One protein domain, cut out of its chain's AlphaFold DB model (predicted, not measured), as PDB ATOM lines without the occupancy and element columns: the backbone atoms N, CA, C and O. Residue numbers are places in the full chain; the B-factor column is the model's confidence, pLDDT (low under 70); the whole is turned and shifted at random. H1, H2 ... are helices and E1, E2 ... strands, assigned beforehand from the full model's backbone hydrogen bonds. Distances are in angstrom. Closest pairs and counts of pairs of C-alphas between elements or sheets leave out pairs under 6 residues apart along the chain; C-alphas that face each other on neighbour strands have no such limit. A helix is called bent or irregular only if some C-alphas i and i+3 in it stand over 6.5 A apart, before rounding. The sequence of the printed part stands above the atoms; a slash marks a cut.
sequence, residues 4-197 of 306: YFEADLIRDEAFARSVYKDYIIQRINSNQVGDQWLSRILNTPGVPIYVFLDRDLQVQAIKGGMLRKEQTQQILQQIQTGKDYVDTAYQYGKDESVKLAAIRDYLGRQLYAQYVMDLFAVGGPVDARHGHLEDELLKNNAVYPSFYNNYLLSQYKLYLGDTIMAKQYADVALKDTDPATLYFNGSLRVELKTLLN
ATOM      1  N   TYR A   4       8.423 -41.933  27.533       62.12
ATOM      2  CA  TYR A   4       6.971 -42.086  27.364       62.12
ATOM      3  C   TYR A   4       6.142 -41.214  28.312       62.12
ATOM      4  O   TYR A   4       5.225 -40.559  27.845       62.12
ATOM      5  N   PHE A   5       6.478 -41.133  29.602       70.88
ATOM      6  CA  PHE A   5       5.695 -40.328  30.547       70.88
ATOM      7  C   PHE A   5       5.740 -38.826  30.228       70.88
ATOM      8  O   PHE A   5       4.702 -38.184  30.093       70.88
ATOM      9  N   GLU A   6       6.945 -38.274  30.079       72.81
ATOM     10  CA  GLU A   6       7.135 -36.861  29.737       72.81
ATOM     11  C   GLU A   6       6.535 -36.557  28.354       72.81
ATOM     12  O   GLU A   6       5.858 -35.545  28.186       72.81
ATOM     13  N   ALA A   7       6.675 -37.469  27.382       76.50
ATOM     14  CA  ALA A   7       6.041 -37.322  26.075       76.50
ATOM     15  C   ALA A   7       4.508 -37.386  26.145       76.50
ATOM     16  O   ALA A   7       3.857 -36.627  25.434       76.50
ATOM     17  N   ASP A   8       3.924 -38.250  26.979       79.88
ATOM     18  CA  ASP A   8       2.471 -38.358  27.155       79.88
ATOM     19  C   ASP A   8       1.900 -37.073  27.770       79.88
ATOM     20  O   ASP A   8       0.866 -36.584  27.318       79.88
ATOM     21  N   LEU A   9       2.597 -36.478  28.746       78.81
ATOM     22  CA  LEU A   9       2.231 -35.180  29.325       78.81
ATOM     23  C   LEU A   9       2.337 -34.034  28.311       78.81
ATOM     24  O   LEU A   9       1.481 -33.155  28.285       78.81
ATOM     25  N   ILE A  10       3.370 -34.036  27.466       79.88
ATOM     26  CA  ILE A  10       3.550 -33.013  26.426       79.88
ATOM     27  C   ILE A  10       2.483 -33.146  25.330       79.88
ATOM     28  O   ILE A  10       2.010 -32.144  24.797       79.88
ATOM     29  N   ARG A  11       2.115 -34.378  24.963       84.19
ATOM     30  CA  ARG A  11       1.195 -34.662  23.849       84.19
ATOM     31  C   ARG A  11      -0.278 -34.553  24.228       84.19
ATOM     32  O   ARG A  11      -1.102 -34.365  23.336       84.19
ATOM     33  N   ASP A  12      -0.617 -34.687  25.507       85.25
ATOM     34  CA  ASP A  12      -1.992 -34.656  25.998       85.25
ATOM     35  C   ASP A  12      -2.156 -33.616  27.112       85.25
ATOM     36  O   ASP A  12      -1.973 -33.883  28.302       85.25
ATOM     37  N   GLU A  13      -2.544 -32.408  26.708       87.81
ATOM     38  CA  GLU A  13      -2.724 -31.278  27.615       87.81
ATOM     39  C   GLU A  13      -3.850 -31.512  28.636       87.81
ATOM     40  O   GLU A  13      -3.753 -31.075  29.784       87.81
ATOM     41  N   ALA A  14      -4.918 -32.219  28.254       86.81
ATOM     42  CA  ALA A  14      -6.023 -32.518  29.162       86.81
ATOM     43  C   ALA A  14      -5.571 -33.487  30.261       86.81
ATOM     44  O   ALA A  14      -5.878 -33.286  31.440       86.81
ATOM     45  N   PHE A  15      -4.786 -34.499  29.887       84.62
ATOM     46  CA  PHE A  15      -4.145 -35.399  30.834       84.62
ATOM     47  C   PHE A  15      -3.164 -34.647  31.739       84.62
ATOM     48  O   PHE A  15      -3.294 -34.739  32.959       84.62
ATOM     49  N   ALA A  16      -2.263 -33.834  31.183       83.44
ATOM     50  CA  ALA A  16      -1.325 -33.035  31.968       83.44
ATOM     51  C   ALA A  16      -2.039 -32.112  32.964       83.44
ATOM     52  O   ALA A  16      -1.687 -32.095  34.143       83.44
ATOM     53  N   ARG A  17      -3.101 -31.412  32.541       84.50
ATOM     54  CA  ARG A  17      -3.934 -30.596  33.436       84.50
ATOM     55  C   ARG A  17      -4.590 -31.439  34.527       84.50
ATOM     56  O   ARG A  17      -4.633 -30.990  35.661       84.50
ATOM     57  N   SER A  18      -5.072 -32.644  34.221       83.94
ATOM     58  CA  SER A  18      -5.688 -33.526  35.226       83.94
ATOM     59  C   SER A  18      -4.698 -33.992  36.300       83.94
ATOM     60  O   SER A  18      -5.069 -34.096  37.464       83.94
ATOM     61  N   VAL A  19      -3.437 -34.217  35.920       83.06
ATOM     62  CA  VAL A  19      -2.361 -34.608  36.837       83.06
ATOM     63  C   VAL A  19      -1.917 -33.402  37.660       83.06
ATOM     64  O   VAL A  19      -1.998 -33.404  38.886       83.06
ATOM     65  N   TYR A  20      -1.490 -32.345  36.968       83.44
ATOM     66  CA  TYR A  20      -0.875 -31.173  37.575       83.44
ATOM     67  C   TYR A  20      -1.864 -30.220  38.223       83.44
ATOM     68  O   TYR A  20      -1.435 -29.191  38.735       83.44
ATOM     69  N   LYS A  21      -3.167 -30.511  38.212       84.12
ATOM     70  CA  LYS A  21      -4.151 -29.764  38.999       84.12
ATOM     71  C   LYS A  21      -3.893 -29.965  40.491       84.12
ATOM     72  O   LYS A  21      -3.710 -28.981  41.210       84.12
ATOM     73  N   ASP A  22      -3.795 -31.225  40.904       83.19
ATOM     74  CA  ASP A  22      -3.794 -31.617  42.315       83.19
ATOM     75  C   ASP A  22      -2.449 -32.215  42.764       83.19
ATOM     76  O   ASP A  22      -2.157 -32.223  43.958       83.19
ATOM     77  N   TYR A  23      -1.599 -32.652  41.824       86.06
ATOM     78  CA  TYR A  23      -0.369 -33.377  42.138       86.06
ATOM     79  C   TYR A  23       0.867 -32.832  41.421       86.06
ATOM     80  O   TYR A  23       0.798 -32.231  40.350       86.06
ATOM     81  N   ILE A  24       2.027 -33.102  42.008       83.75
ATOM     82  CA  ILE A  24       3.348 -32.951  41.402       83.75
ATOM     83  C   ILE A  24       3.915 -34.363  41.239       83.75
ATOM     84  O   ILE A  24       3.949 -35.133  42.194       83.75
ATOM     85  N   ILE A  25       4.350 -34.721  40.030       83.06
ATOM     86  CA  ILE A  25       5.023 -36.002  39.777       83.06
ATOM     87  C   ILE A  25       6.480 -35.710  39.460       83.06
ATOM     88  O   ILE A  25       6.784 -35.135  38.415       83.06
ATOM     89  N   GLN A  26       7.367 -36.124  40.360       78.88
ATOM     90  CA  GLN A  26       8.804 -35.972  40.197       78.88
ATOM     91  C   GLN A  26       9.414 -37.296  39.740       78.88
ATOM     92  O   GLN A  26       9.254 -38.328  40.394       78.88
ATOM     93  N   ARG A  27      10.147 -37.257  38.625       78.94
ATOM     94  CA  ARG A  27      10.993 -38.363  38.177       78.94
ATOM     95  C   ARG A  27      12.367 -38.238  38.829       78.94
ATOM     96  O   ARG A  27      12.975 -37.177  38.765       78.94
ATOM     97  N   ILE A  28      12.848 -39.325  39.418       72.75
ATOM     98  CA  ILE A  28      14.151 -39.419  40.076       72.75
ATOM     99  C   ILE A  28      15.070 -40.286  39.232       72.75
ATOM    100  O   ILE A  28      14.731 -41.419  38.858       72.75
ATOM    101  N   ASN A  29      16.241 -39.739  38.929       66.12
ATOM    102  CA  ASN A  29      17.282 -40.390  38.161       66.12
ATOM    103  C   ASN A  29      18.513 -40.575  39.041       66.12
ATOM    104  O   ASN A  29      19.293 -39.656  39.239       66.12
ATOM    105  N   SER A  30      18.749 -41.802  39.500       60.06
ATOM    106  CA  SER A  30      19.901 -42.137  40.345       60.06
ATOM    107  C   SER A  30      21.269 -41.835  39.718       60.06
ATOM    108  O   SER A  30      22.267 -41.787  40.433       60.06
ATOM    109  N   ASN A  31      21.328 -41.612  38.400       56.28
ATOM    110  CA  ASN A  31      22.543 -41.210  37.692       56.28
ATOM    111  C   ASN A  31      22.761 -39.685  37.662       56.28
ATOM    112  O   ASN A  31      23.790 -39.234  37.163       56.28
ATOM    113  N   GLN A  32      21.806 -38.886  38.144       58.25
ATOM    114  CA  GLN A  32      21.923 -37.435  38.243       58.25
ATOM    115  C   GLN A  32      22.493 -37.042  39.610       58.25
ATOM    116  O   GLN A  32      22.082 -37.556  40.650       58.25
ATOM    117  N   VAL A  33      23.461 -36.122  39.608       50.97
ATOM    118  CA  VAL A  33      24.028 -35.560  40.840       50.97
ATOM    119  C   VAL A  33      22.942 -34.799  41.599       50.97
ATOM    120  O   VAL A  33      22.296 -33.932  41.020       50.97
ATOM    121  N   GLY A  34      22.745 -35.144  42.871       56.22
ATOM    122  CA  GLY A  34      21.677 -34.622  43.727       56.22
ATOM    123  C   GLY A  34      20.512 -35.595  43.936       56.22
ATOM    124  O   GLY A  34      19.863 -35.527  44.971       56.22
ATOM    125  N   ASP A  35      20.293 -36.564  43.042       60.28
ATOM    126  CA  ASP A  35      19.179 -37.527  43.138       60.28
ATOM    127  C   ASP A  35      19.557 -38.807  43.912       60.28
ATOM    128  O   ASP A  35      18.705 -39.648  44.231       60.28
ATOM    129  N   GLN A  36      20.848 -38.987  44.220       59.19
ATOM    130  CA  GLN A  36      21.374 -40.239  44.773       59.19
ATOM    131  C   GLN A  36      20.841 -40.560  46.175       59.19
ATOM    132  O   GLN A  36      20.610 -41.732  46.487       59.19
ATOM    133  N   TRP A  37      20.615 -39.542  47.011       57.66
ATOM    134  CA  TRP A  37      20.087 -39.726  48.367       57.66
ATOM    135  C   TRP A  37      18.647 -40.258  48.332       57.66
ATOM    136  O   TRP A  37      18.302 -41.170  49.082       57.66
ATOM    137  N   LEU A  38      17.833 -39.770  47.392       58.19
ATOM    138  CA  LEU A  38      16.451 -40.204  47.238       58.19
ATOM    139  C   LEU A  38      16.384 -41.608  46.635       58.19
ATOM    140  O   LEU A  38      15.713 -42.469  47.190       58.19
ATOM    141  N   SER A  39      17.181 -41.915  45.606       55.12
ATOM    142  CA  SER A  39      17.302 -43.295  45.100       55.12
ATOM    143  C   SER A  39      17.649 -44.311  46.199       55.12
ATOM    144  O   SER A  39      17.258 -45.475  46.098       55.12
ATOM    145  N   ARG A  40      18.381 -43.887  47.237       52.72
ATOM    146  CA  ARG A  40      18.782 -44.722  48.372       52.72
ATOM    147  C   ARG A  40      17.675 -44.905  49.405       52.72
ATOM    148  O   ARG A  40      17.509 -46.019  49.889       52.72
ATOM    149  N   ILE A  41      16.913 -43.862  49.731       54.44
ATOM    150  CA  ILE A  41      15.765 -44.004  50.642       54.44
ATOM    151  C   ILE A  41      14.684 -44.871  50.004       54.44
ATOM    152  O   ILE A  41      14.073 -45.706  50.665       54.44
ATOM    153  N   LEU A  42      14.483 -44.703  48.697       56.41
ATOM    154  CA  LEU A  42      13.477 -45.450  47.957       56.41
ATOM    155  C   LEU A  42      13.900 -46.917  47.702       56.41
ATOM    156  O   LEU A  42      13.049 -47.723  47.344       56.41
ATOM    157  N   ASN A  43      15.190 -47.261  47.886       52.22
ATOM    158  CA  ASN A  43      15.817 -48.591  47.735       52.22
ATOM    159  C   ASN A  43      15.085 -49.537  46.768       52.22
ATOM    160  O   ASN A  43      14.654 -50.635  47.135       52.22
ATOM    161  N   THR A  44      14.894 -49.080  45.534       51.53
ATOM    162  CA  THR A  44      14.143 -49.811  44.515       51.53
ATOM    163  C   THR A  44      15.031 -50.056  43.297       51.53
ATOM    164  O   THR A  44      15.700 -49.132  42.828       51.53
ATOM    165  N   PRO A  45      15.051 -51.285  42.747       48.16
ATOM    166  CA  PRO A  45      15.737 -51.573  41.491       48.16
ATOM    167  C   PRO A  45      14.995 -50.978  40.281       48.16
ATOM    168  O   PRO A  45      15.515 -50.995  39.164       48.16
ATOM    169  N   GLY A  46      13.771 -50.469  40.471       57.22
ATOM    170  CA  GLY A  46      12.951 -49.891  39.415       57.22
ATOM    171  C   GLY A  46      13.411 -48.485  39.047       57.22
ATOM    172  O   GLY A  46      12.892 -47.512  39.580       57.22
ATOM    173  N   VAL A  47      14.337 -48.373  38.098       63.59
ATOM    174  CA  VAL A  47      14.750 -47.090  37.506       63.59
ATOM    175  C   VAL A  47      13.993 -46.863  36.184       63.59
ATOM    176  O   VAL A  47      13.883 -47.799  35.387       63.59
ATOM    177  N   PRO A  48      13.483 -45.649  35.895       67.25
ATOM    178  CA  PRO A  48      13.431 -44.474  36.774       67.25
ATOM    179  C   PRO A  48      12.402 -44.633  37.902       67.25
ATOM    180  O   PRO A  48      11.495 -45.451  37.790       67.25
ATOM    181  N   ILE A  49      12.529 -43.833  38.962       76.31
ATOM    182  CA  ILE A  49      11.560 -43.802  40.068       76.31
ATOM    183  C   ILE A  49      10.673 -42.565  39.914       76.31
ATOM    184  O   ILE A  49      11.158 -41.514  39.507       76.31
ATOM    185  N   TYR A  50       9.390 -42.671  40.247       80.88
ATOM    186  CA  TYR A  50       8.442 -41.561  40.245       80.88
ATOM    187  C   TYR A  50       7.832 -41.385  41.630       80.88
ATOM    188  O   TYR A  50       7.269 -42.333  42.183       80.88
ATOM    189  N   VAL A  51       7.914 -40.171  42.170       80.69
ATOM    190  CA  VAL A  51       7.287 -39.779  43.436       80.69
ATOM    191  C   VAL A  51       6.113 -38.856  43.127       80.69
ATOM    192  O   VAL A  51       6.267 -37.863  42.419       80.69
ATOM    193  N   PHE A  52       4.939 -39.207  43.644       85.25
ATOM    194  CA  PHE A  52       3.718 -38.418  43.537       85.25
ATOM    195  C   PHE A  52       3.570 -37.615  44.820       85.25
ATOM    196  O   PHE A  52       3.551 -38.195  45.905       85.25
ATOM    197  N   LEU A  53       3.456 -36.304  44.687       82.38
ATOM    198  CA  LEU A  53       3.314 -35.352  45.777       82.38
ATOM    199  C   LEU A  53       1.994 -34.606  45.608       82.38
ATOM    200  O   LEU A  53       1.577 -34.352  44.477       82.38
ATOM    201  N   ASP A  54       1.339 -34.238  46.701       82.81
ATOM    202  CA  ASP A  54       0.277 -33.231  46.643       82.81
ATOM    203  C   ASP A  54       0.862 -31.804  46.614       82.81
ATOM    204  O   ASP A  54       2.075 -31.594  46.503       82.81
ATOM    205  N   ARG A  55      -0.012 -30.794  46.673       79.56
ATOM    206  CA  ARG A  55       0.385 -29.378  46.674       79.56
ATOM    207  C   ARG A  55       1.126 -28.935  47.930       79.56
ATOM    208  O   ARG A  55       1.850 -27.944  47.862       79.56
ATOM    209  N   ASP A  56       0.993 -29.689  49.013       73.69
ATOM    210  CA  ASP A  56       1.688 -29.467  50.277       73.69
ATOM    211  C   ASP A  56       2.976 -30.308  50.366       73.69
ATOM    212  O   ASP A  56       3.582 -30.436  51.435       73.69
ATOM    213  N   LEU A  57       3.413 -30.868  49.228       70.69
ATOM    214  CA  LEU A  57       4.603 -31.703  49.069       70.69
ATOM    215  C   LEU A  57       4.577 -32.987  49.911       70.69
ATOM    216  O   LEU A  57       5.628 -33.571  50.182       70.69
ATOM    217  N   GLN A  58       3.396 -33.466  50.302       75.94
ATOM    218  CA  GLN A  58       3.274 -34.748  50.990       75.94
ATOM    219  C   GLN A  58       3.313 -35.891  49.985       75.94
ATOM    220  O   GLN A  58       2.659 -35.848  48.943       75.94
ATOM    221  N   VAL A  59       4.079 -36.935  50.305       78.56
ATOM    222  CA  VAL A  59       4.223 -38.115  49.446       78.56
ATOM    223  C   VAL A  59       2.915 -38.892  49.411       78.56
ATOM    224  O   VAL A  59       2.486 -39.476  50.400       78.56
ATOM    225  N   GLN A  60       2.307 -38.954  48.234       80.88
ATOM    226  CA  GLN A  60       1.050 -39.647  47.989       80.88
ATOM    227  C   GLN A  60       1.265 -41.058  47.436       80.88
ATOM    228  O   GLN A  60       0.564 -41.991  47.836       80.88
ATOM    229  N   ALA A  61       2.263 -41.251  46.573       80.69
ATOM    230  CA  ALA A  61       2.602 -42.558  46.013       80.69
ATOM    231  C   ALA A  61       4.040 -42.622  45.498       80.69
ATOM    232  O   ALA A  61       4.641 -41.593  45.181       80.69
ATOM    233  N   ILE A  62       4.579 -43.839  45.371       77.69
ATOM    234  CA  ILE A  62       5.908 -44.056  44.790       77.69
ATOM    235  C   ILE A  62       5.887 -45.243  43.825       77.69
ATOM    236  O   ILE A  62       5.464 -46.343  44.185       77.69
ATOM    237  N   LYS A  63       6.364 -45.025  42.596       78.69
ATOM    238  CA  LYS A  63       6.407 -46.025  41.521       78.69
ATOM    239  C   LYS A  63       7.834 -46.236  41.025       78.69
ATOM    240  O   LYS A  63       8.467 -45.284  40.584       78.69
ATOM    241  N   GLY A  64       8.313 -47.480  41.029       75.81
ATOM    242  CA  GLY A  64       9.583 -47.847  40.396       75.81
ATOM    243  C   GLY A  64       9.400 -48.275  38.937       75.81
ATOM    244  O   GLY A  64       8.385 -48.861  38.567       75.81
ATOM    245  N   GLY A  65      10.389 -48.026  38.087       74.31
ATOM    246  CA  GLY A  65      10.385 -48.445  36.685       74.31
ATOM    247  C   GLY A  65       9.468 -47.611  35.787       74.31
ATOM    248  O   GLY A  65       9.004 -46.536  36.152       74.31
ATOM    249  N   MET A  66       9.220 -48.092  34.567       77.94
ATOM    250  CA  MET A  66       8.457 -47.334  33.565       77.94
ATOM    251  C   MET A  66       7.046 -46.973  34.055       77.94
ATOM    252  O   MET A  66       6.329 -47.822  34.585       77.94
ATOM    253  N   LEU A  67       6.648 -45.720  33.811       82.19
ATOM    254  CA  LEU A  67       5.328 -45.180  34.126       82.19
ATOM    255  C   LEU A  67       4.628 -44.776  32.822       82.19
ATOM    256  O   LEU A  67       5.118 -43.913  32.097       82.19
ATOM    257  N   ARG A  68       3.507 -45.430  32.503       84.44
ATOM    258  CA  ARG A  68       2.655 -45.109  31.343       84.44
ATOM    259  C   ARG A  68       1.412 -44.342  31.771       84.44
ATOM    260  O   ARG A  68       0.979 -44.478  32.915       84.44
ATOM    261  N   LYS A  69       0.787 -43.621  30.837       83.38
ATOM    262  CA  LYS A  69      -0.453 -42.868  31.070       83.38
ATOM    263  C   LYS A  69      -1.536 -43.658  31.818       83.38
ATOM    264  O   LYS A  69      -2.052 -43.155  32.816       83.38
ATOM    265  N   GLU A  70      -1.862 -44.882  31.397       85.88
ATOM    266  CA  GLU A  70      -2.924 -45.669  32.046       85.88
ATOM    267  C   GLU A  70      -2.565 -46.022  33.495       85.88
ATOM    268  O   GLU A  70      -3.413 -45.972  34.385       85.88
ATOM    269  N   GLN A  71      -1.290 -46.332  33.749       85.94
ATOM    270  CA  GLN A  71      -0.795 -46.631  35.092       85.94
ATOM    271  C   GLN A  71      -0.838 -45.385  35.977       85.94
ATOM    272  O   GLN A  71      -1.274 -45.471  37.121       85.94
ATOM    273  N   THR A  72      -0.460 -44.219  35.447       86.62
ATOM    274  CA  THR A  72      -0.584 -42.942  36.159       86.62
ATOM    275  C   THR A  72      -2.033 -42.683  36.564       86.62
ATOM    276  O   THR A  72      -2.293 -42.363  37.718       86.62
ATOM    277  N   GLN A  73      -2.994 -42.873  35.655       87.94
ATOM    278  CA  GLN A  73      -4.417 -42.678  35.956       87.94
ATOM    279  C   GLN A  73      -4.920 -43.635  37.044       87.94
ATOM    280  O   GLN A  73      -5.638 -43.210  37.947       87.94
ATOM    281  N   GLN A  74      -4.509 -44.906  37.001       86.88
ATOM    282  CA  GLN A  74      -4.849 -45.889  38.036       86.88
ATOM    283  C   GLN A  74      -4.286 -45.501  39.406       86.88
ATOM    284  O   GLN A  74      -4.998 -45.586  40.405       86.88
ATOM    285  N   ILE A  75      -3.027 -45.057  39.455       87.00
ATOM    286  CA  ILE A  75      -2.375 -44.600  40.688       87.00
ATOM    287  C   ILE A  75      -3.118 -43.390  41.258       87.00
ATOM    288  O   ILE A  75      -3.496 -43.399  42.426       87.00
ATOM    289  N   LEU A  76      -3.402 -42.383  40.428       87.12
ATOM    290  CA  LEU A  76      -4.127 -41.183  40.851       87.12
ATOM    291  C   LEU A  76      -5.527 -41.509  41.379       87.12
ATOM    292  O   LEU A  76      -5.919 -40.988  42.420       87.12
ATOM    293  N   GLN A  77      -6.255 -42.417  40.725       86.69
ATOM    294  CA  GLN A  77      -7.563 -42.861  41.204       86.69
ATOM    295  C   GLN A  77      -7.466 -43.537  42.581       86.69
ATOM    296  O   GLN A  77      -8.308 -43.299  43.444       86.69
ATOM    297  N   GLN A  78      -6.438 -44.361  42.815       83.75
ATOM    298  CA  GLN A  78      -6.229 -44.990  44.121       83.75
ATOM    299  C   GLN A  78      -5.941 -43.952  45.208       83.75
ATOM    300  O   GLN A  78      -6.627 -43.959  46.234       83.75
ATOM    301  N   ILE A  79      -5.019 -43.017  44.952       83.75
ATOM    302  CA  ILE A  79      -4.677 -41.934  45.887       83.75
ATOM    303  C   ILE A  79      -5.923 -41.107  46.232       83.75
ATOM    304  O   ILE A  79      -6.186 -40.850  47.403       83.75
ATOM    305  N   GLN A  80      -6.741 -40.743  45.238       83.25
ATOM    306  CA  GLN A  80      -7.983 -39.982  45.444       83.25
ATOM    307  C   GLN A  80      -9.004 -40.716  46.325       83.25
ATOM    308  O   GLN A  80      -9.797 -40.078  47.013       83.25
ATOM    309  N   THR A  81      -8.984 -42.051  46.335       82.25
ATOM    310  CA  THR A  81      -9.822 -42.868  47.232       82.25
ATOM    311  C   THR A  81      -9.210 -43.084  48.620       82.25
ATOM    312  O   THR A  81      -9.733 -43.883  49.396       82.25
ATOM    313  N   GLY A  82      -8.101 -42.407  48.935       71.25
ATOM    314  CA  GLY A  82      -7.367 -42.561  50.191       71.25
ATOM    315  C   GLY A  82      -6.598 -43.879  50.291       71.25
ATOM    316  O   GLY A  82      -6.243 -44.291  51.394       71.25
ATOM    317  N   LYS A  83      -6.372 -44.572  49.165       68.25
ATOM    318  CA  LYS A  83      -5.592 -45.810  49.136       68.25
ATOM    319  C   LYS A  83      -4.116 -45.523  48.918       68.25
ATOM    320  O   LYS A  83      -3.709 -44.734  48.070       68.25
ATOM    321  N   ASP A  84      -3.335 -46.259  49.682       64.00
ATOM    322  CA  ASP A  84      -1.887 -46.296  49.666       64.00
ATOM    323  C   ASP A  84      -1.368 -46.998  48.399       64.00
ATOM    324  O   ASP A  84      -1.731 -48.147  48.148       64.00
ATOM    325  N   TYR A  85      -0.521 -46.326  47.604       67.56
ATOM    326  CA  TYR A  85       0.157 -46.931  46.448       67.56
ATOM    327  C   TYR A  85       1.677 -46.838  46.586       67.56
ATOM    328  O   TYR A  85       2.268 -45.763  46.441       67.56
ATOM    329  N   VAL A  86       2.314 -47.986  46.806       63.81
ATOM    330  CA  VAL A  86       3.763 -48.158  46.672       63.81
ATOM    331  C   VAL A  86       4.043 -49.421  45.893       63.81
ATOM    332  O   VAL A  86       3.490 -50.480  46.180       63.81
ATOM    333  N   ASP A  87       4.892 -49.287  44.880       59.19
ATOM    334  CA  ASP A  87       5.354 -50.426  44.102       59.19
ATOM    335  C   ASP A  87       6.129 -51.407  44.998       59.19
ATOM    336  O   ASP A  87       7.029 -51.015  45.739       59.19
ATOM    337  N   THR A  88       5.810 -52.696  44.916       47.41
ATOM    338  CA  THR A  88       6.352 -53.761  45.781       47.41
ATOM    339  C   THR A  88       7.834 -54.069  45.535       47.41
ATOM    340  O   THR A  88       8.405 -54.937  46.188       47.41
ATOM    341  N   ALA A  89       8.489 -53.344  44.623       43.31
ATOM    342  CA  ALA A  89       9.930 -53.414  44.389       43.31
ATOM    343  C   ALA A  89      10.774 -52.658  45.441       43.31
ATOM    344  O   ALA A  89      11.992 -52.586  45.305       43.31
ATOM    345  N   TYR A  90      10.154 -52.081  46.472       46.78
ATOM    346  CA  TYR A  90      10.856 -51.512  47.622       46.78
ATOM    347  C   TYR A  90      11.554 -52.602  48.440       46.78
ATOM    348  O   TYR A  90      10.898 -53.476  48.997       46.78
ATOM    349  N   GLN A  91      12.883 -52.537  48.556       44.94
ATOM    350  CA  GLN A  91      13.661 -53.394  49.460       44.94
ATOM    351  C   GLN A  91      14.099 -52.665  50.741       44.94
ATOM    352  O   GLN A  91      15.088 -53.045  51.366       44.94
ATOM    353  N   TYR A  92      13.394 -51.614  51.171       36.66
ATOM    354  CA  TYR A  92      13.480 -51.199  52.575       36.66
ATOM    355  C   TYR A  92      12.584 -52.133  53.390       36.66
ATOM    356  O   TYR A  92      11.366 -51.994  53.394       36.66
ATOM    357  N   GLY A  93      13.220 -53.126  54.011       40.66
ATOM    358  CA  GLY A  93      12.564 -54.153  54.806       40.66
ATOM    359  C   GLY A  93      12.291 -55.445  54.031       40.66
ATOM    360  O   GLY A  93      11.213 -55.656  53.498       40.66
ATOM    361  N   LYS A  94      13.171 -56.435  54.215       41.44
ATOM    362  CA  LYS A  94      12.698 -57.813  54.493       41.44
ATOM    363  C   LYS A  94      12.008 -57.900  55.875       41.44
ATOM    364  O   LYS A  94      11.967 -58.957  56.493       41.44
ATOM    365  N   ASP A  95      11.535 -56.763  56.364       43.41
ATOM    366  CA  ASP A  95      10.938 -56.510  57.653       43.41
ATOM    367  C   ASP A  95       9.587 -55.857  57.357       43.41
ATOM    368  O   ASP A  95       9.499 -54.695  56.963       43.41
ATOM    369  N   GLU A  96       8.531 -56.655  57.479       45.69
ATOM    370  CA  GLU A  96       7.140 -56.265  57.237       45.69
ATOM    371  C   GLU A  96       6.628 -55.223  58.260       45.69
ATOM    372  O   GLU A  96       5.463 -54.822  58.215       45.69
ATOM    373  N   SER A  97       7.474 -54.765  59.195       42.84
ATOM    374  CA  SER A  97       7.115 -53.809  60.247       42.84
ATOM    375  C   SER A  97       7.019 -52.345  59.790       42.84
ATOM    376  O   SER A  97       6.380 -51.541  60.479       42.84
ATOM    377  N   VAL A  98       7.581 -51.973  58.632       48.88
ATOM    378  CA  VAL A  98       7.576 -50.580  58.149       48.88
ATOM    379  C   VAL A  98       6.358 -50.313  57.254       48.88
ATOM    380  O   VAL A  98       6.299 -50.716  56.096       48.88
ATOM    381  N   LYS A  99       5.359 -49.606  57.795       57.19
ATOM    382  CA  LYS A  99       4.103 -49.254  57.098       57.19
ATOM    383  C   LYS A  99       4.290 -48.073  56.134       57.19
ATOM    384  O   LYS A  99       5.099 -47.191  56.406       57.19
ATOM    385  N   LEU A 100       3.466 -47.970  55.078       57.47
ATOM    386  CA  LEU A 100       3.529 -46.847  54.122       57.47
ATOM    387  C   LEU A 100       3.424 -45.475  54.801       57.47
ATOM    388  O   LEU A 100       4.144 -44.555  54.432       57.47
ATOM    389  N   ALA A 101       2.588 -45.338  55.827       62.62
ATOM    390  CA  ALA A 101       2.509 -44.101  56.602       62.62
ATOM    391  C   ALA A 101       3.875 -43.674  57.180       62.62
ATOM    392  O   ALA A 101       4.206 -42.497  57.143       62.62
ATOM    393  N   ALA A 102       4.707 -44.621  57.629       63.16
ATOM    394  CA  ALA A 102       6.050 -44.327  58.127       63.16
ATOM    395  C   ALA A 102       7.005 -43.906  56.997       63.16
ATOM    396  O   ALA A 102       7.806 -42.997  57.183       63.16
ATOM    397  N   ILE A 103       6.890 -44.519  55.813       62.38
ATOM    398  CA  ILE A 103       7.664 -44.136  54.621       62.38
ATOM    399  C   ILE A 103       7.256 -42.738  54.135       62.38
ATOM    400  O   ILE A 103       8.127 -41.937  53.806       62.38
ATOM    401  N   ARG A 104       5.953 -42.427  54.122       67.12
ATOM    402  CA  ARG A 104       5.425 -41.102  53.766       67.12
ATOM    403  C   ARG A 104       5.907 -40.027  54.723       67.12
ATOM    404  O   ARG A 104       6.410 -39.013  54.255       67.12
ATOM    405  N   ASP A 105       5.811 -40.264  56.027       67.81
ATOM    406  CA  ASP A 105       6.297 -39.322  57.034       67.81
ATOM    407  C   ASP A 105       7.810 -39.114  56.923       67.81
ATOM    408  O   ASP A 105       8.285 -37.982  56.957       67.81
ATOM    409  N   TYR A 106       8.570 -40.197  56.761       67.19
ATOM    410  CA  TYR A 106      10.025 -40.145  56.650       67.19
ATOM    411  C   TYR A 106      10.476 -39.382  55.393       67.19
ATOM    412  O   TYR A 106      11.247 -38.424  55.484       67.19
ATOM    413  N   LEU A 107       9.955 -39.764  54.222       69.44
ATOM    414  CA  LEU A 107      10.289 -39.138  52.942       69.44
ATOM    415  C   LEU A 107       9.745 -37.722  52.818       69.44
ATOM    416  O   LEU A 107      10.448 -36.845  52.324       69.44
ATOM    417  N   GLY A 108       8.509 -37.498  53.264       69.69
ATOM    418  CA  GLY A 108       7.860 -36.192  53.232       69.69
ATOM    419  C   GLY A 108       8.672 -35.159  54.000       69.69
ATOM    420  O   GLY A 108       8.957 -34.090  53.466       69.69
ATOM    421  N   ARG A 109       9.160 -35.506  55.200       72.81
ATOM    422  CA  ARG A 109      10.021 -34.620  56.003       72.81
ATOM    423  C   ARG A 109      11.346 -34.299  55.306       72.81
ATOM    424  O   ARG A 109      11.790 -33.156  55.361       72.81
ATOM    425  N   GLN A 110      11.969 -35.263  54.622       70.31
ATOM    426  CA  GLN A 110      13.237 -35.033  53.903       70.31
ATOM    427  C   GLN A 110      13.057 -34.216  52.628       70.31
ATOM    428  O   GLN A 110      13.852 -33.320  52.366       70.31
ATOM    429  N   LEU A 111      12.013 -34.499  51.847       71.50
ATOM    430  CA  LEU A 111      11.681 -33.743  50.639       71.50
ATOM    431  C   LEU A 111      11.294 -32.307  50.978       71.50
ATOM    432  O   LEU A 111      11.762 -31.379  50.324       71.50
ATOM    433  N   TYR A 112      10.497 -32.120  52.030       73.25
ATOM    434  CA  TYR A 112      10.176 -30.800  52.556       73.25
ATOM    435  C   TYR A 112      11.441 -30.051  52.978       73.25
ATOM    436  O   TYR A 112      11.639 -28.905  52.577       73.25
ATOM    437  N   ALA A 113      12.330 -30.710  53.726       73.88
ATOM    438  CA  ALA A 113      13.588 -30.107  54.138       73.88
ATOM    439  C   ALA A 113      14.462 -29.707  52.948       73.88
ATOM    440  O   ALA A 113      14.939 -28.575  52.905       73.88
ATOM    441  N   GLN A 114      14.613 -30.588  51.957       73.19
ATOM    442  CA  GLN A 114      15.357 -30.284  50.739       73.19
ATOM    443  C   GLN A 114      14.745 -29.099  49.990       73.19
ATOM    444  O   GLN A 114      15.459 -28.174  49.632       73.19
ATOM    445  N   TYR A 115      13.425 -29.086  49.808       73.00
ATOM    446  CA  TYR A 115      12.727 -28.002  49.124       73.00
ATOM    447  C   TYR A 115      12.946 -26.645  49.806       73.00
ATOM    448  O   TYR A 115      13.231 -25.654  49.134       73.00
ATOM    449  N   VAL A 116      12.854 -26.592  51.140       70.25
ATOM    450  CA  VAL A 116      13.128 -25.361  51.897       70.25
ATOM    451  C   VAL A 116      14.596 -24.941  51.733       70.25
ATOM    452  O   VAL A 116      14.868 -23.760  51.522       70.25
ATOM    453  N   MET A 117      15.535 -25.892  51.746       70.94
ATOM    454  CA  MET A 117      16.963 -25.626  51.522       70.94
ATOM    455  C   MET A 117      17.282 -25.173  50.081       70.94
ATOM    456  O   MET A 117      18.132 -24.305  49.889       70.94
ATOM    457  N   ASP A 118      16.588 -25.693  49.068       70.19
ATOM    458  CA  ASP A 118      16.765 -25.299  47.663       70.19
ATOM    459  C   ASP A 118      16.213 -23.896  47.394       70.19
ATOM    460  O   ASP A 118      16.858 -23.091  46.718       70.19
ATOM    461  N   LEU A 119      15.047 -23.564  47.967       66.31
ATOM    462  CA  LEU A 119      14.537 -22.189  47.970       66.31
ATOM    463  C   LEU A 119      15.548 -21.231  48.606       66.31
ATOM    464  O   LEU A 119      15.731 -20.111  48.123       66.31
ATOM    465  N   PHE A 120      16.226 -21.677  49.662       65.50
ATOM    466  CA  PHE A 120      17.279 -20.914  50.311       65.50
ATOM    467  C   PHE A 120      18.495 -20.689  49.390       65.50
ATOM    468  O   PHE A 120      18.959 -19.554  49.275       65.50
ATOM    469  N   ALA A 121      18.978 -21.720  48.685       62.09
ATOM    470  CA  ALA A 121      20.151 -21.619  47.810       62.09
ATOM    471  C   ALA A 121      20.006 -20.553  46.703       62.09
ATOM    472  O   ALA A 121      21.000 -19.989  46.247       62.09
ATOM    473  N   VAL A 122      18.771 -20.239  46.297       64.06
ATOM    474  CA  VAL A 122      18.462 -19.214  45.284       64.06
ATOM    475  C   VAL A 122      18.063 -17.853  45.873       64.06
ATOM    476  O   VAL A 122      17.575 -16.989  45.145       64.06
ATOM    477  N   GLY A 123      18.273 -17.630  47.175       59.09
ATOM    478  CA  GLY A 123      17.952 -16.364  47.846       59.09
ATOM    479  C   GLY A 123      16.454 -16.150  48.087       59.09
ATOM    480  O   GLY A 123      15.998 -15.008  48.165       59.09
ATOM    481  N   GLY A 124      15.680 -17.235  48.173       62.22
ATOM    482  CA  GLY A 124      14.260 -17.191  48.503       62.22
ATOM    483  C   GLY A 124      13.992 -16.629  49.910       62.22
ATOM    484  O   GLY A 124      14.865 -16.666  50.780       62.22
ATOM    485  N   PRO A 125      12.790 -16.082  50.156       55.66
ATOM    486  CA  PRO A 125      12.445 -15.489  51.443       55.66
ATOM    487  C   PRO A 125      12.303 -16.547  52.547       55.66
ATOM    488  O   PRO A 125      11.685 -17.592  52.342       55.66
ATOM    489  N   VAL A 126      12.795 -16.216  53.746       58.69
ATOM    490  CA  VAL A 126      12.453 -16.933  54.983       58.69
ATOM    491  C   VAL A 126      10.977 -16.692  55.278       58.69
ATOM    492  O   VAL A 126      10.577 -15.577  55.607       58.69
ATOM    493  N   ASP A 127      10.159 -17.727  55.143       64.31
ATOM    494  CA  ASP A 127       8.728 -17.692  55.439       64.31
ATOM    495  C   ASP A 127       8.352 -18.665  56.571       64.31
ATOM    496  O   ASP A 127       9.210 -19.314  57.172       64.31
ATOM    497  N   ALA A 128       7.053 -18.789  56.870       62.19
ATOM    498  CA  ALA A 128       6.546 -19.638  57.953       62.19
ATOM    499  C   ALA A 128       7.010 -21.108  57.871       62.19
ATOM    500  O   ALA A 128       7.082 -21.783  58.897       62.19
ATOM    501  N   ARG A 129       7.377 -21.600  56.678       63.97
ATOM    502  CA  ARG A 129       7.866 -22.971  56.470       63.97
ATOM    503  C   ARG A 129       9.236 -23.198  57.113       63.97
ATOM    504  O   ARG A 129       9.533 -24.313  57.544       63.97
ATOM    505  N   HIS A 130      10.032 -22.139  57.258       65.25
ATOM    506  CA  HIS A 130      11.352 -22.187  57.884       65.25
ATOM    507  C   HIS A 130      11.266 -22.413  59.397       65.25
ATOM    508  O   HIS A 130      12.073 -23.154  59.950       65.25
ATOM    509  N   GLY A 131      10.255 -21.838  60.060       66.88
ATOM    510  CA  GLY A 131      10.102 -21.916  61.517       66.88
ATOM    511  C   GLY A 131       9.904 -23.335  62.057       66.88
ATOM    512  O   GLY A 131      10.159 -23.575  63.231       66.88
ATOM    513  N   HIS A 132       9.492 -24.276  61.204       74.38
ATOM    514  CA  HIS A 132       9.245 -25.670  61.576       74.38
ATOM    515  C   HIS A 132      10.305 -26.646  61.057       74.38
ATOM    516  O   HIS A 132      10.275 -27.818  61.423       74.38
ATOM    517  N   LEU A 133      11.244 -26.200  60.215       77.31
ATOM    518  CA  LEU A 133      12.183 -27.100  59.540       77.31
ATOM    519  C   LEU A 133      13.072 -27.869  60.527       77.31
ATOM    520  O   LEU A 133      13.266 -29.073  60.377       77.31
ATOM    521  N   GLU A 134      13.583 -27.188  61.552       82.44
ATOM    522  CA  GLU A 134      14.415 -27.825  62.573       82.44
ATOM    523  C   GLU A 134      13.654 -28.916  63.329       82.44
ATOM    524  O   GLU A 134      14.140 -30.038  63.430       82.44
ATOM    525  N   ASP A 135      12.440 -28.614  63.793       83.88
ATOM    526  CA  ASP A 135      11.595 -29.574  64.507       83.88
ATOM    527  C   ASP A 135      11.296 -30.804  63.645       83.88
ATOM    528  O   ASP A 135      11.329 -31.937  64.128       83.88
ATOM    529  N   GLU A 136      11.021 -30.598  62.357       79.06
ATOM    530  CA  GLU A 136      10.743 -31.672  61.407       79.06
ATOM    531  C   GLU A 136      11.976 -32.545  61.144       79.06
ATOM    532  O   GLU A 136      11.875 -33.776  61.162       79.06
ATOM    533  N   LEU A 137      13.154 -31.936  60.990       79.12
ATOM    534  CA  LEU A 137      14.420 -32.655  60.858       79.12
ATOM    535  C   LEU A 137      14.789 -33.420  62.137       79.12
ATOM    536  O   LEU A 137      15.233 -34.566  62.053       79.12
ATOM    537  N   LEU A 138      14.570 -32.835  63.318       84.94
ATOM    538  CA  LEU A 138      14.820 -33.483  64.609       84.94
ATOM    539  C   LEU A 138      13.884 -34.674  64.842       84.94
ATOM    540  O   LEU A 138      14.353 -35.743  65.237       84.94
ATOM    541  N   LYS A 139      12.583 -34.532  64.540       82.25
ATOM    542  CA  LYS A 139      11.624 -35.653  64.560       82.25
ATOM    543  C   LYS A 139      12.081 -36.772  63.634       82.25
ATOM    544  O   LYS A 139      12.028 -37.939  64.010       82.25
ATOM    545  N   ASN A 140      12.570 -36.423  62.446       75.38
ATOM    546  CA  ASN A 140      13.022 -37.413  61.483       75.38
ATOM    547  C   ASN A 140      14.304 -38.138  61.930       75.38
ATOM    548  O   ASN A 140      14.413 -39.358  61.822       75.38
ATOM    549  N   ASN A 141      15.254 -37.398  62.504       75.88
ATOM    550  CA  ASN A 141      16.491 -37.952  63.055       75.88
ATOM    551  C   ASN A 141      16.229 -38.897  64.243       75.88
ATOM    552  O   ASN A 141      16.971 -39.854  64.435       75.88
ATOM    553  N   ALA A 142      15.158 -38.662  65.012       76.25
ATOM    554  CA  ALA A 142      14.726 -39.557  66.087       76.25
ATOM    555  C   ALA A 142      14.154 -40.892  65.574       76.25
ATOM    556  O   ALA A 142      14.230 -41.895  66.282       76.25
ATOM    557  N   VAL A 143      13.593 -40.917  64.358       66.38
ATOM    558  CA  VAL A 143      13.087 -42.142  63.716       66.38
ATOM    559  C   VAL A 143      14.223 -42.916  63.055       66.38
ATOM    560  O   VAL A 143      14.341 -44.125  63.244       66.38
ATOM    561  N   TYR A 144      15.068 -42.224  62.288       64.75
ATOM    562  CA  TYR A 144      16.214 -42.830  61.622       64.75
ATOM    563  C   TYR A 144      17.391 -41.842  61.604       64.75
ATOM    564  O   TYR A 144      17.390 -40.887  60.810       64.75
ATOM    565  N   PRO A 145      18.400 -42.048  62.472       64.75
ATOM    566  CA  PRO A 145      19.564 -41.181  62.545       64.75
ATOM    567  C   PRO A 145      20.498 -41.454  61.363       64.75
ATOM    568  O   PRO A 145      21.518 -42.125  61.490       64.75
ATOM    569  N   SER A 146      20.119 -40.965  60.181       76.00
ATOM    570  CA  SER A 146      20.920 -41.088  58.964       76.00
ATOM    571  C   SER A 146      21.944 -39.968  58.845       76.00
ATOM    572  O   SER A 146      21.719 -38.836  59.291       76.00
ATOM    573  N   PHE A 147      23.034 -40.259  58.136       84.62
ATOM    574  CA  PHE A 147      23.950 -39.251  57.607       84.62
ATOM    575  C   PHE A 147      23.221 -38.034  57.021       84.62
ATOM    576  O   PHE A 147      23.547 -36.898  57.358       84.62
ATOM    577  N   TYR A 148      22.212 -38.266  56.174       81.19
ATOM    578  CA  TYR A 148      21.559 -37.203  55.411       81.19
ATOM    579  C   TYR A 148      20.752 -36.243  56.292       81.19
ATOM    580  O   TYR A 148      20.841 -35.031  56.122       81.19
ATOM    581  N   ASN A 149      20.031 -36.757  57.293       81.19
ATOM    582  CA  ASN A 149      19.285 -35.909  58.229       81.19
ATOM    583  C   ASN A 149      20.222 -34.990  59.029       81.19
ATOM    584  O   ASN A 149      19.946 -33.802  59.189       81.19
ATOM    585  N   ASN A 150      21.362 -35.519  59.483       87.81
ATOM    586  CA  ASN A 150      22.363 -34.724  60.195       87.81
ATOM    587  C   ASN A 150      23.102 -33.756  59.254       87.81
ATOM    588  O   ASN A 150      23.409 -32.636  59.653       87.81
ATOM    589  N   TYR A 151      23.320 -34.129  57.990       88.94
ATOM    590  CA  TYR A 151      23.811 -33.211  56.962       88.94
ATOM    591  C   TYR A 151      22.860 -32.017  56.777       88.94
ATOM    592  O   TYR A 151      23.303 -30.872  56.858       88.94
ATOM    593  N   LEU A 152      21.553 -32.255  56.617       86.12
ATOM    594  CA  LEU A 152      20.559 -31.185  56.471       86.12
ATOM    595  C   LEU A 152      20.506 -30.273  57.706       86.12
ATOM    596  O   LEU A 152      20.503 -29.052  57.561       86.12
ATOM    597  N   LEU A 153      20.541 -30.845  58.916       88.75
ATOM    598  CA  LEU A 153      20.625 -30.072  60.163       88.75
ATOM    599  C   LEU A 153      21.897 -29.214  60.222       88.75
ATOM    600  O   LEU A 153      21.833 -28.048  60.608       88.75
ATOM    601  N   SER A 154      23.041 -29.758  59.794       92.50
ATOM    602  CA  SER A 154      24.300 -29.012  59.701       92.50
ATOM    603  C   SER A 154      24.174 -27.807  58.767       92.50
ATOM    604  O   SER A 154      24.517 -26.689  59.156       92.50
ATOM    605  N   GLN A 155      23.652 -28.013  57.555       88.44
ATOM    606  CA  GLN A 155      23.478 -26.940  56.573       88.44
ATOM    607  C   GLN A 155      22.482 -25.879  57.058       88.44
ATOM    608  O   GLN A 155      22.743 -24.681  56.944       88.44
ATOM    609  N   TYR A 156      21.375 -26.302  57.671       87.06
ATOM    610  CA  TYR A 156      20.383 -25.392  58.232       87.06
ATOM    611  C   TYR A 156      20.960 -24.516  59.357       87.06
ATOM    612  O   TYR A 156      20.750 -23.305  59.381       87.06
ATOM    613  N   LYS A 157      21.753 -25.090  60.268       90.06
ATOM    614  CA  LYS A 157      22.417 -24.315  61.329       90.06
ATOM    615  C   LYS A 157      23.466 -23.356  60.785       90.06
ATOM    616  O   LYS A 157      23.544 -22.219  61.249       90.06
ATOM    617  N   LEU A 158      24.224 -23.779  59.772       89.44
ATOM    618  CA  LEU A 158      25.192 -22.917  59.102       89.44
ATOM    619  C   LEU A 158      24.502 -21.698  58.482       89.44
ATOM    620  O   LEU A 158      24.995 -20.580  58.629       89.44
ATOM    621  N   TYR A 159      23.340 -21.907  57.860       83.56
ATOM    622  CA  TYR A 159      22.520 -20.835  57.308       83.56
ATOM    623  C   TYR A 159      22.084 -19.811  58.363       83.56
ATOM    624  O   TYR A 159      22.231 -18.608  58.155       83.56
ATOM    625  N   LEU A 160      21.611 -20.276  59.521       85.94
ATOM    626  CA  LEU A 160      21.226 -19.397  60.631       85.94
ATOM    627  C   LEU A 160      22.418 -18.657  61.274       85.94
ATOM    628  O   LEU A 160      22.229 -17.887  62.214       85.94
ATOM    629  N   GLY A 161      23.646 -18.894  60.802       89.25
ATOM    630  CA  GLY A 161      24.878 -18.352  61.373       89.25
ATOM    631  C   GLY A 161      25.370 -19.111  62.609       89.25
ATOM    632  O   GLY A 161      26.421 -18.769  63.159       89.25
ATOM    633  N   ASP A 162      24.670 -20.168  63.026       93.94
ATOM    634  CA  ASP A 162      25.045 -21.020  64.154       93.94
ATOM    635  C   ASP A 162      26.092 -22.054  63.721       93.94
ATOM    636  O   ASP A 162      25.839 -23.244  63.512       93.94
ATOM    637  N   THR A 163      27.321 -21.570  63.578       96.06
ATOM    638  CA  THR A 163      28.471 -22.389  63.180       96.06
ATOM    639  C   THR A 163      28.859 -23.437  64.223       96.06
ATOM    640  O   THR A 163      29.529 -24.406  63.870       96.06
ATOM    641  N   ILE A 164      28.451 -23.281  65.486       97.50
ATOM    642  CA  ILE A 164      28.744 -24.252  66.546       97.50
ATOM    643  C   ILE A 164      27.862 -25.485  66.354       97.50
ATOM    644  O   ILE A 164      28.386 -26.591  66.217       97.50
ATOM    645  N   MET A 165      26.542 -25.297  66.275       95.75
ATOM    646  CA  MET A 165      25.612 -26.407  66.061       95.75
ATOM    647  C   MET A 165      25.802 -27.050  64.688       95.75
ATOM    648  O   MET A 165      25.731 -28.274  64.577       95.75
ATOM    649  N   ALA A 166      26.114 -26.258  63.656       96.00
ATOM    650  CA  ALA A 166      26.417 -26.788  62.328       96.00
ATOM    651  C   ALA A 166      27.540 -27.834  62.385       96.00
ATOM    652  O   ALA A 166      27.374 -28.967  61.940       96.00
ATOM    653  N   LYS A 167      28.662 -27.488  63.030       97.88
ATOM    654  CA  LYS A 167      29.792 -28.408  63.205       97.88
ATOM    655  C   LYS A 167      29.436 -29.629  64.052       97.88
ATOM    656  O   LYS A 167      29.886 -30.723  63.737       97.88
ATOM    657  N   GLN A 168      28.604 -29.482  65.082       97.00
ATOM    658  CA  GLN A 168      28.157 -30.628  65.882       97.00
ATOM    659  C   GLN A 168      27.356 -31.636  65.049       97.00
ATOM    660  O   GLN A 168      27.623 -32.834  65.121       97.00
ATOM    661  N   TYR A 169      26.415 -31.175  64.222       95.44
ATOM    662  CA  TYR A 169      25.670 -32.065  63.329       95.44
ATOM    663  C   TYR A 169      26.552 -32.662  62.229       95.44
ATOM    664  O   TYR A 169      26.401 -33.843  61.915       95.44
ATOM    665  N   ALA A 170      27.510 -31.896  61.696       96.62
ATOM    666  CA  ALA A 170      28.504 -32.405  60.753       96.62
ATOM    667  C   ALA A 170      29.318 -33.567  61.354       96.62
ATOM    668  O   ALA A 170      29.461 -34.615  60.722       96.62
ATOM    669  N   ASP A 171      29.784 -33.416  62.597       96.62
ATOM    670  CA  ASP A 171      30.492 -34.461  63.344       96.62
ATOM    671  C   ASP A 171      29.625 -35.707  63.564       96.62
ATOM    672  O   ASP A 171      30.115 -36.831  63.457       96.62
ATOM    673  N   VAL A 172      28.335 -35.534  63.877       94.31
ATOM    674  CA  VAL A 172      27.396 -36.658  64.033       94.31
ATOM    675  C   VAL A 172      27.183 -37.376  62.702       94.31
ATOM    676  O   VAL A 172      27.284 -38.600  62.661       94.31
ATOM    677  N   ALA A 173      26.954 -36.640  61.612       92.25
ATOM    678  CA  ALA A 173      26.768 -37.216  60.283       92.25
ATOM    679  C   ALA A 173      27.990 -38.040  59.851       92.25
ATOM    680  O   ALA A 173      27.855 -39.177  59.409       92.25
ATOM    681  N   LEU A 174      29.202 -37.502  60.013       93.75
ATOM    682  CA  LEU A 174      30.432 -38.144  59.537       93.75
ATOM    683  C   LEU A 174      30.816 -39.425  60.295       93.75
ATOM    684  O   LEU A 174      31.627 -40.196  59.770       93.75
ATOM    685  N   LYS A 175      30.224 -39.673  61.473       92.44
ATOM    686  CA  LYS A 175      30.341 -40.941  62.213       92.44
ATOM    687  C   LYS A 175      29.564 -42.089  61.570       92.44
ATOM    688  O   LYS A 175      29.836 -43.236  61.906       92.44
ATOM    689  N   ASP A 176      28.630 -41.808  60.659       85.19
ATOM    690  CA  ASP A 176      27.982 -42.848  59.860       85.19
ATOM    691  C   ASP A 176      28.989 -43.417  58.847       85.19
ATOM    692  O   ASP A 176      29.476 -42.726  57.936       85.19
ATOM    693  N   THR A 177      29.325 -44.688  59.060       82.19
ATOM    694  CA  THR A 177      30.239 -45.485  58.242       82.19
ATOM    695  C   THR A 177      29.532 -46.656  57.565       82.19
ATOM    696  O   THR A 177      30.215 -47.582  57.127       82.19
ATOM    697  N   ASP A 178      28.193 -46.656  57.485       80.75
ATOM    698  CA  ASP A 178      27.478 -47.659  56.693       80.75
ATOM    699  C   ASP A 178      28.060 -47.672  55.266       80.75
ATOM    700  O   ASP A 178      28.191 -46.602  54.656       80.75
ATOM    701  N   PRO A 179      28.421 -48.844  54.703       73.81
ATOM    702  CA  PRO A 179      29.101 -48.924  53.409       73.81
ATOM    703  C   PRO A 179      28.379 -48.167  52.308       73.81
ATOM    704  O   PRO A 179      28.984 -47.562  51.420       73.81
ATOM    705  N   ALA A 180      27.058 -48.183  52.366       72.75
ATOM    706  CA  ALA A 180      26.270 -47.585  51.336       72.75
ATOM    707  C   ALA A 180      26.064 -46.077  51.642       72.75
ATOM    708  O   ALA A 180      26.018 -45.273  50.717       72.75
ATOM    709  N   THR A 181      26.103 -45.626  52.904       76.38
ATOM    710  CA  THR A 181      26.224 -44.192  53.224       76.38
ATOM    711  C   THR A 181      27.522 -43.622  52.654       76.38
ATOM    712  O   THR A 181      27.490 -42.556  52.037       76.38
ATOM    713  N   LEU A 182      28.645 -44.330  52.803       78.88
ATOM    714  CA  LEU A 182      29.929 -43.915  52.233       78.88
ATOM    715  C   LEU A 182      29.846 -43.772  50.706       78.88
ATOM    716  O   LEU A 182      30.261 -42.751  50.167       78.88
ATOM    717  N   TYR A 183      29.231 -44.751  50.037       74.88
ATOM    718  CA  TYR A 183      29.025 -44.773  48.586       74.88
ATOM    719  C   TYR A 183      28.231 -43.576  48.057       74.88
ATOM    720  O   TYR A 183      28.603 -42.976  47.056       74.88
ATOM    721  N   PHE A 184      27.088 -43.259  48.668       74.50
ATOM    722  CA  PHE A 184      26.148 -42.313  48.052       74.50
ATOM    723  C   PHE A 184      26.407 -40.858  48.445       74.50
ATOM    724  O   PHE A 184      25.826 -39.962  47.841       74.50
ATOM    725  N   ASN A 185      27.261 -40.613  49.442       78.31
ATOM    726  CA  ASN A 185      27.403 -39.291  50.049       78.31
ATOM    727  C   ASN A 185      28.820 -38.713  49.954       78.31
ATOM    728  O   ASN A 185      29.136 -37.801  50.713       78.31
ATOM    729  N   GLY A 186      29.676 -39.200  49.047       83.50
ATOM    730  CA  GLY A 186      31.061 -38.725  48.905       83.50
ATOM    731  C   GLY A 186      31.183 -37.194  48.865       83.50
ATOM    732  O   GLY A 186      31.873 -36.611  49.700       83.50
ATOM    733  N   SER A 187      30.429 -36.527  47.983       83.88
ATOM    734  CA  SER A 187      30.428 -35.058  47.877       83.88
ATOM    735  C   SER A 187      29.921 -34.364  49.145       83.88
ATOM    736  O   SER A 187      30.576 -33.457  49.650       83.88
ATOM    737  N   LEU A 188      28.813 -34.834  49.725       88.38
ATOM    738  CA  LEU A 188      28.257 -34.251  50.953       88.38
ATOM    739  C   LEU A 188      29.221 -34.415  52.140       88.38
ATOM    740  O   LEU A 188      29.345 -33.537  52.990       88.38
ATOM    741  N   ARG A 189      29.956 -35.532  52.191       92.06
ATOM    742  CA  ARG A 189      31.004 -35.766  53.192       92.06
ATOM    743  C   ARG A 189      32.163 -34.789  53.024       92.06
ATOM    744  O   ARG A 189      32.674 -34.316  54.037       92.06
ATOM    745  N   VAL A 190      32.562 -34.474  51.789       92.94
ATOM    746  CA  VAL A 190      33.585 -33.451  51.503       92.94
ATOM    747  C   VAL A 190      33.145 -32.088  52.030       92.94
ATOM    748  O   VAL A 190      33.929 -31.424  52.706       92.94
ATOM    749  N   GLU A 191      31.892 -31.694  51.805       93.56
ATOM    750  CA  GLU A 191      31.351 -30.433  52.328       93.56
ATOM    751  C   GLU A 191      31.400 -30.366  53.860       93.56
ATOM    752  O   GLU A 191      31.938 -29.410  54.421       93.56
ATOM    753  N   LEU A 192      30.919 -31.406  54.554       96.00
ATOM    754  CA  LEU A 192      30.956 -31.460  56.021       96.00
ATOM    755  C   LEU A 192      32.387 -31.456  56.571       96.00
ATOM    756  O   LEU A 192      32.676 -30.772  57.552       96.00
ATOM    757  N   LYS A 193      33.309 -32.185  55.936       97.12
ATOM    758  CA  LYS A 193      34.723 -32.205  56.336       97.12
ATOM    759  C   LYS A 193      35.385 -30.841  56.144       97.12
ATOM    760  O   LYS A 193      36.131 -30.416  57.020       97.12
ATOM    761  N   THR A 194      35.041 -30.134  55.069       96.75
ATOM    762  CA  THR A 194      35.510 -28.765  54.794       96.75
ATOM    763  C   THR A 194      34.943 -27.763  55.806       96.75
ATOM    764  O   THR A 194      35.639 -26.853  56.257       96.75
ATOM    765  N   LEU A 195      33.687 -27.946  56.228       96.94
ATOM    766  CA  LEU A 195      33.074 -27.149  57.293       96.94
ATOM    767  C   LEU A 195      33.805 -27.327  58.635       96.94
ATOM    768  O   LEU A 195      34.031 -26.351  59.361       96.94
ATOM    769  N   LEU A 196      34.178 -28.562  58.977       97.81
ATOM    770  CA  LEU A 196      34.906 -28.873  60.208       97.81
ATOM    771  C   LEU A 196      36.357 -28.384  60.161       97.81
ATOM    772  O   LEU A 196      36.830 -27.786  61.132       97.81
ATOM    773  N   ASN A 197      37.024 -28.585  59.027       97.44
ATOM    774  CA  ASN A 197      38.398 -28.187  58.767       97.44
ATOM    775  C   ASN A 197      38.499 -27.459  57.417       97.44
ATOM    776  O   ASN A 197      38.399 -28.082  56.366       97.44
TER     777      ASN A 197
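Overview. This is residues 4 to 197 of the 306 residues of an uncharacterized protein of Sphingobacterium paucimobilis HER1398 (UniProt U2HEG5). The model has two lobes set one after the other along its longest axis: a small three-stranded sheet with H4 over one face and H1 and H2 at the end away from the other lobe, and a bundle of the helices H5, H6, H7, H8 and H10. The longest helix, H5, joins the lobes: its residues 100 to 112 cross the other face of the sheet, and it packs on H6 and H7. The printed part has 194 residues, with ten named helices and three named strands in the order H1 H2 E1 H3 E2 E3 H4 H5 H6 H7 H8 H9 H10; the sheet's order is E1 - E2 - E3, all antiparallel. The class is mostly helix, and the whole is compact, with a radius of gyration of the C-alphas of 17.7 A and spans of 52 by 41 by 29 A.

Arrangement. H1, residues 4 to 11, and H2, residues 13 to 22, only just touch, with 3 pairs of C-alphas within 8 A, and only at the corner; the closest are Leu 9 and Ala 16, 4.9 A. H2 only grazes the sheet of E1, residues 23 to 28, E2, residues 49 to 54, and E3, residues 59 to 64. Between E1 and E2, N 26 and O 51 are within hydrogen-bond range at 2.9 A; between E2 and E3, which form a hairpin, N 50 and O 63 are at 2.8 A. H3, residues 36 to 41, also only grazes the sheet. H4, residues 69 to 80, is on the sheet at a height of 9.5 A, over E3; its closest C-alphas to E3 are Ile 79 and Gln 60, 6.5 A. H5, residues 100 to 121, lies on the opposite face at a height of 9.1 A and runs across the strands, at 82 degrees to E3 on the local plane; the C-alphas of Arg 104 and Val 59 come closest, at 5.4 A. H5 begins an up-and-down bundle, each helix running against the one before it. With residues 106 to 116 it touches H6, residues 130 to 143, opposite ways at a steep tilt of 40 degrees, C-alphas 109 and 136 closest at 6.2 A. H7, residues 147 to 159, is the hub, touching four helices. It touches H6, C-alphas 149 and 141 closest at 5.9 A, and H8, residues 163 to 174, at a shallow tilt of 13 degrees, opposite ways, C-alphas 154 and 166 closest at 4.0 A. H10, residues 186 to 196, touches H8, C-alphas 192 and 170 closest at 5.4 A. H9, residues 179 to 184, only just touches H3, with 3 pairs of C-alphas within 8 A, Phe 184 and Gln 36 closest at 6.2 A. Every O i to N i+4 pair is within hydrogen-bond range in H1, H3, H4, H5, H7, H8, H9 and H10; in H2 5 of 6 are, and in H6 8 of 10.

Along the chain. H1 begins at C-alpha 4, (6.971, -42.086, 27.364). H5 is 30.9 A from first to last C-alpha and begins at C-alpha 100, (3.529, -46.847, 54.122). H6 is 20.9 A long and irregular, C-alphas 131 and 134 being 7.4 A apart; H7 is 18.5 A, E2 16.8 A, H4 16.5 A and H8 16.3 A. H10 ends at C-alpha 196, (34.906, -28.873, 60.208).

Size, cuts and confidence. The two C-alphas farthest apart, of Ala 14 and Asn 197, are 53.6 A apart. The printed part has no cut. The link from H4 to H5, residues 81 to 99, is long; within it residues 85 to 86 pair, parallel, with residues 61 to 62 of E3. The mean pLDDT of the printed part is 75.2, and 63 residues are under 70: residue 4 and residues 29 to 48, 83 to 108, 119 to 131 and 143 to 145.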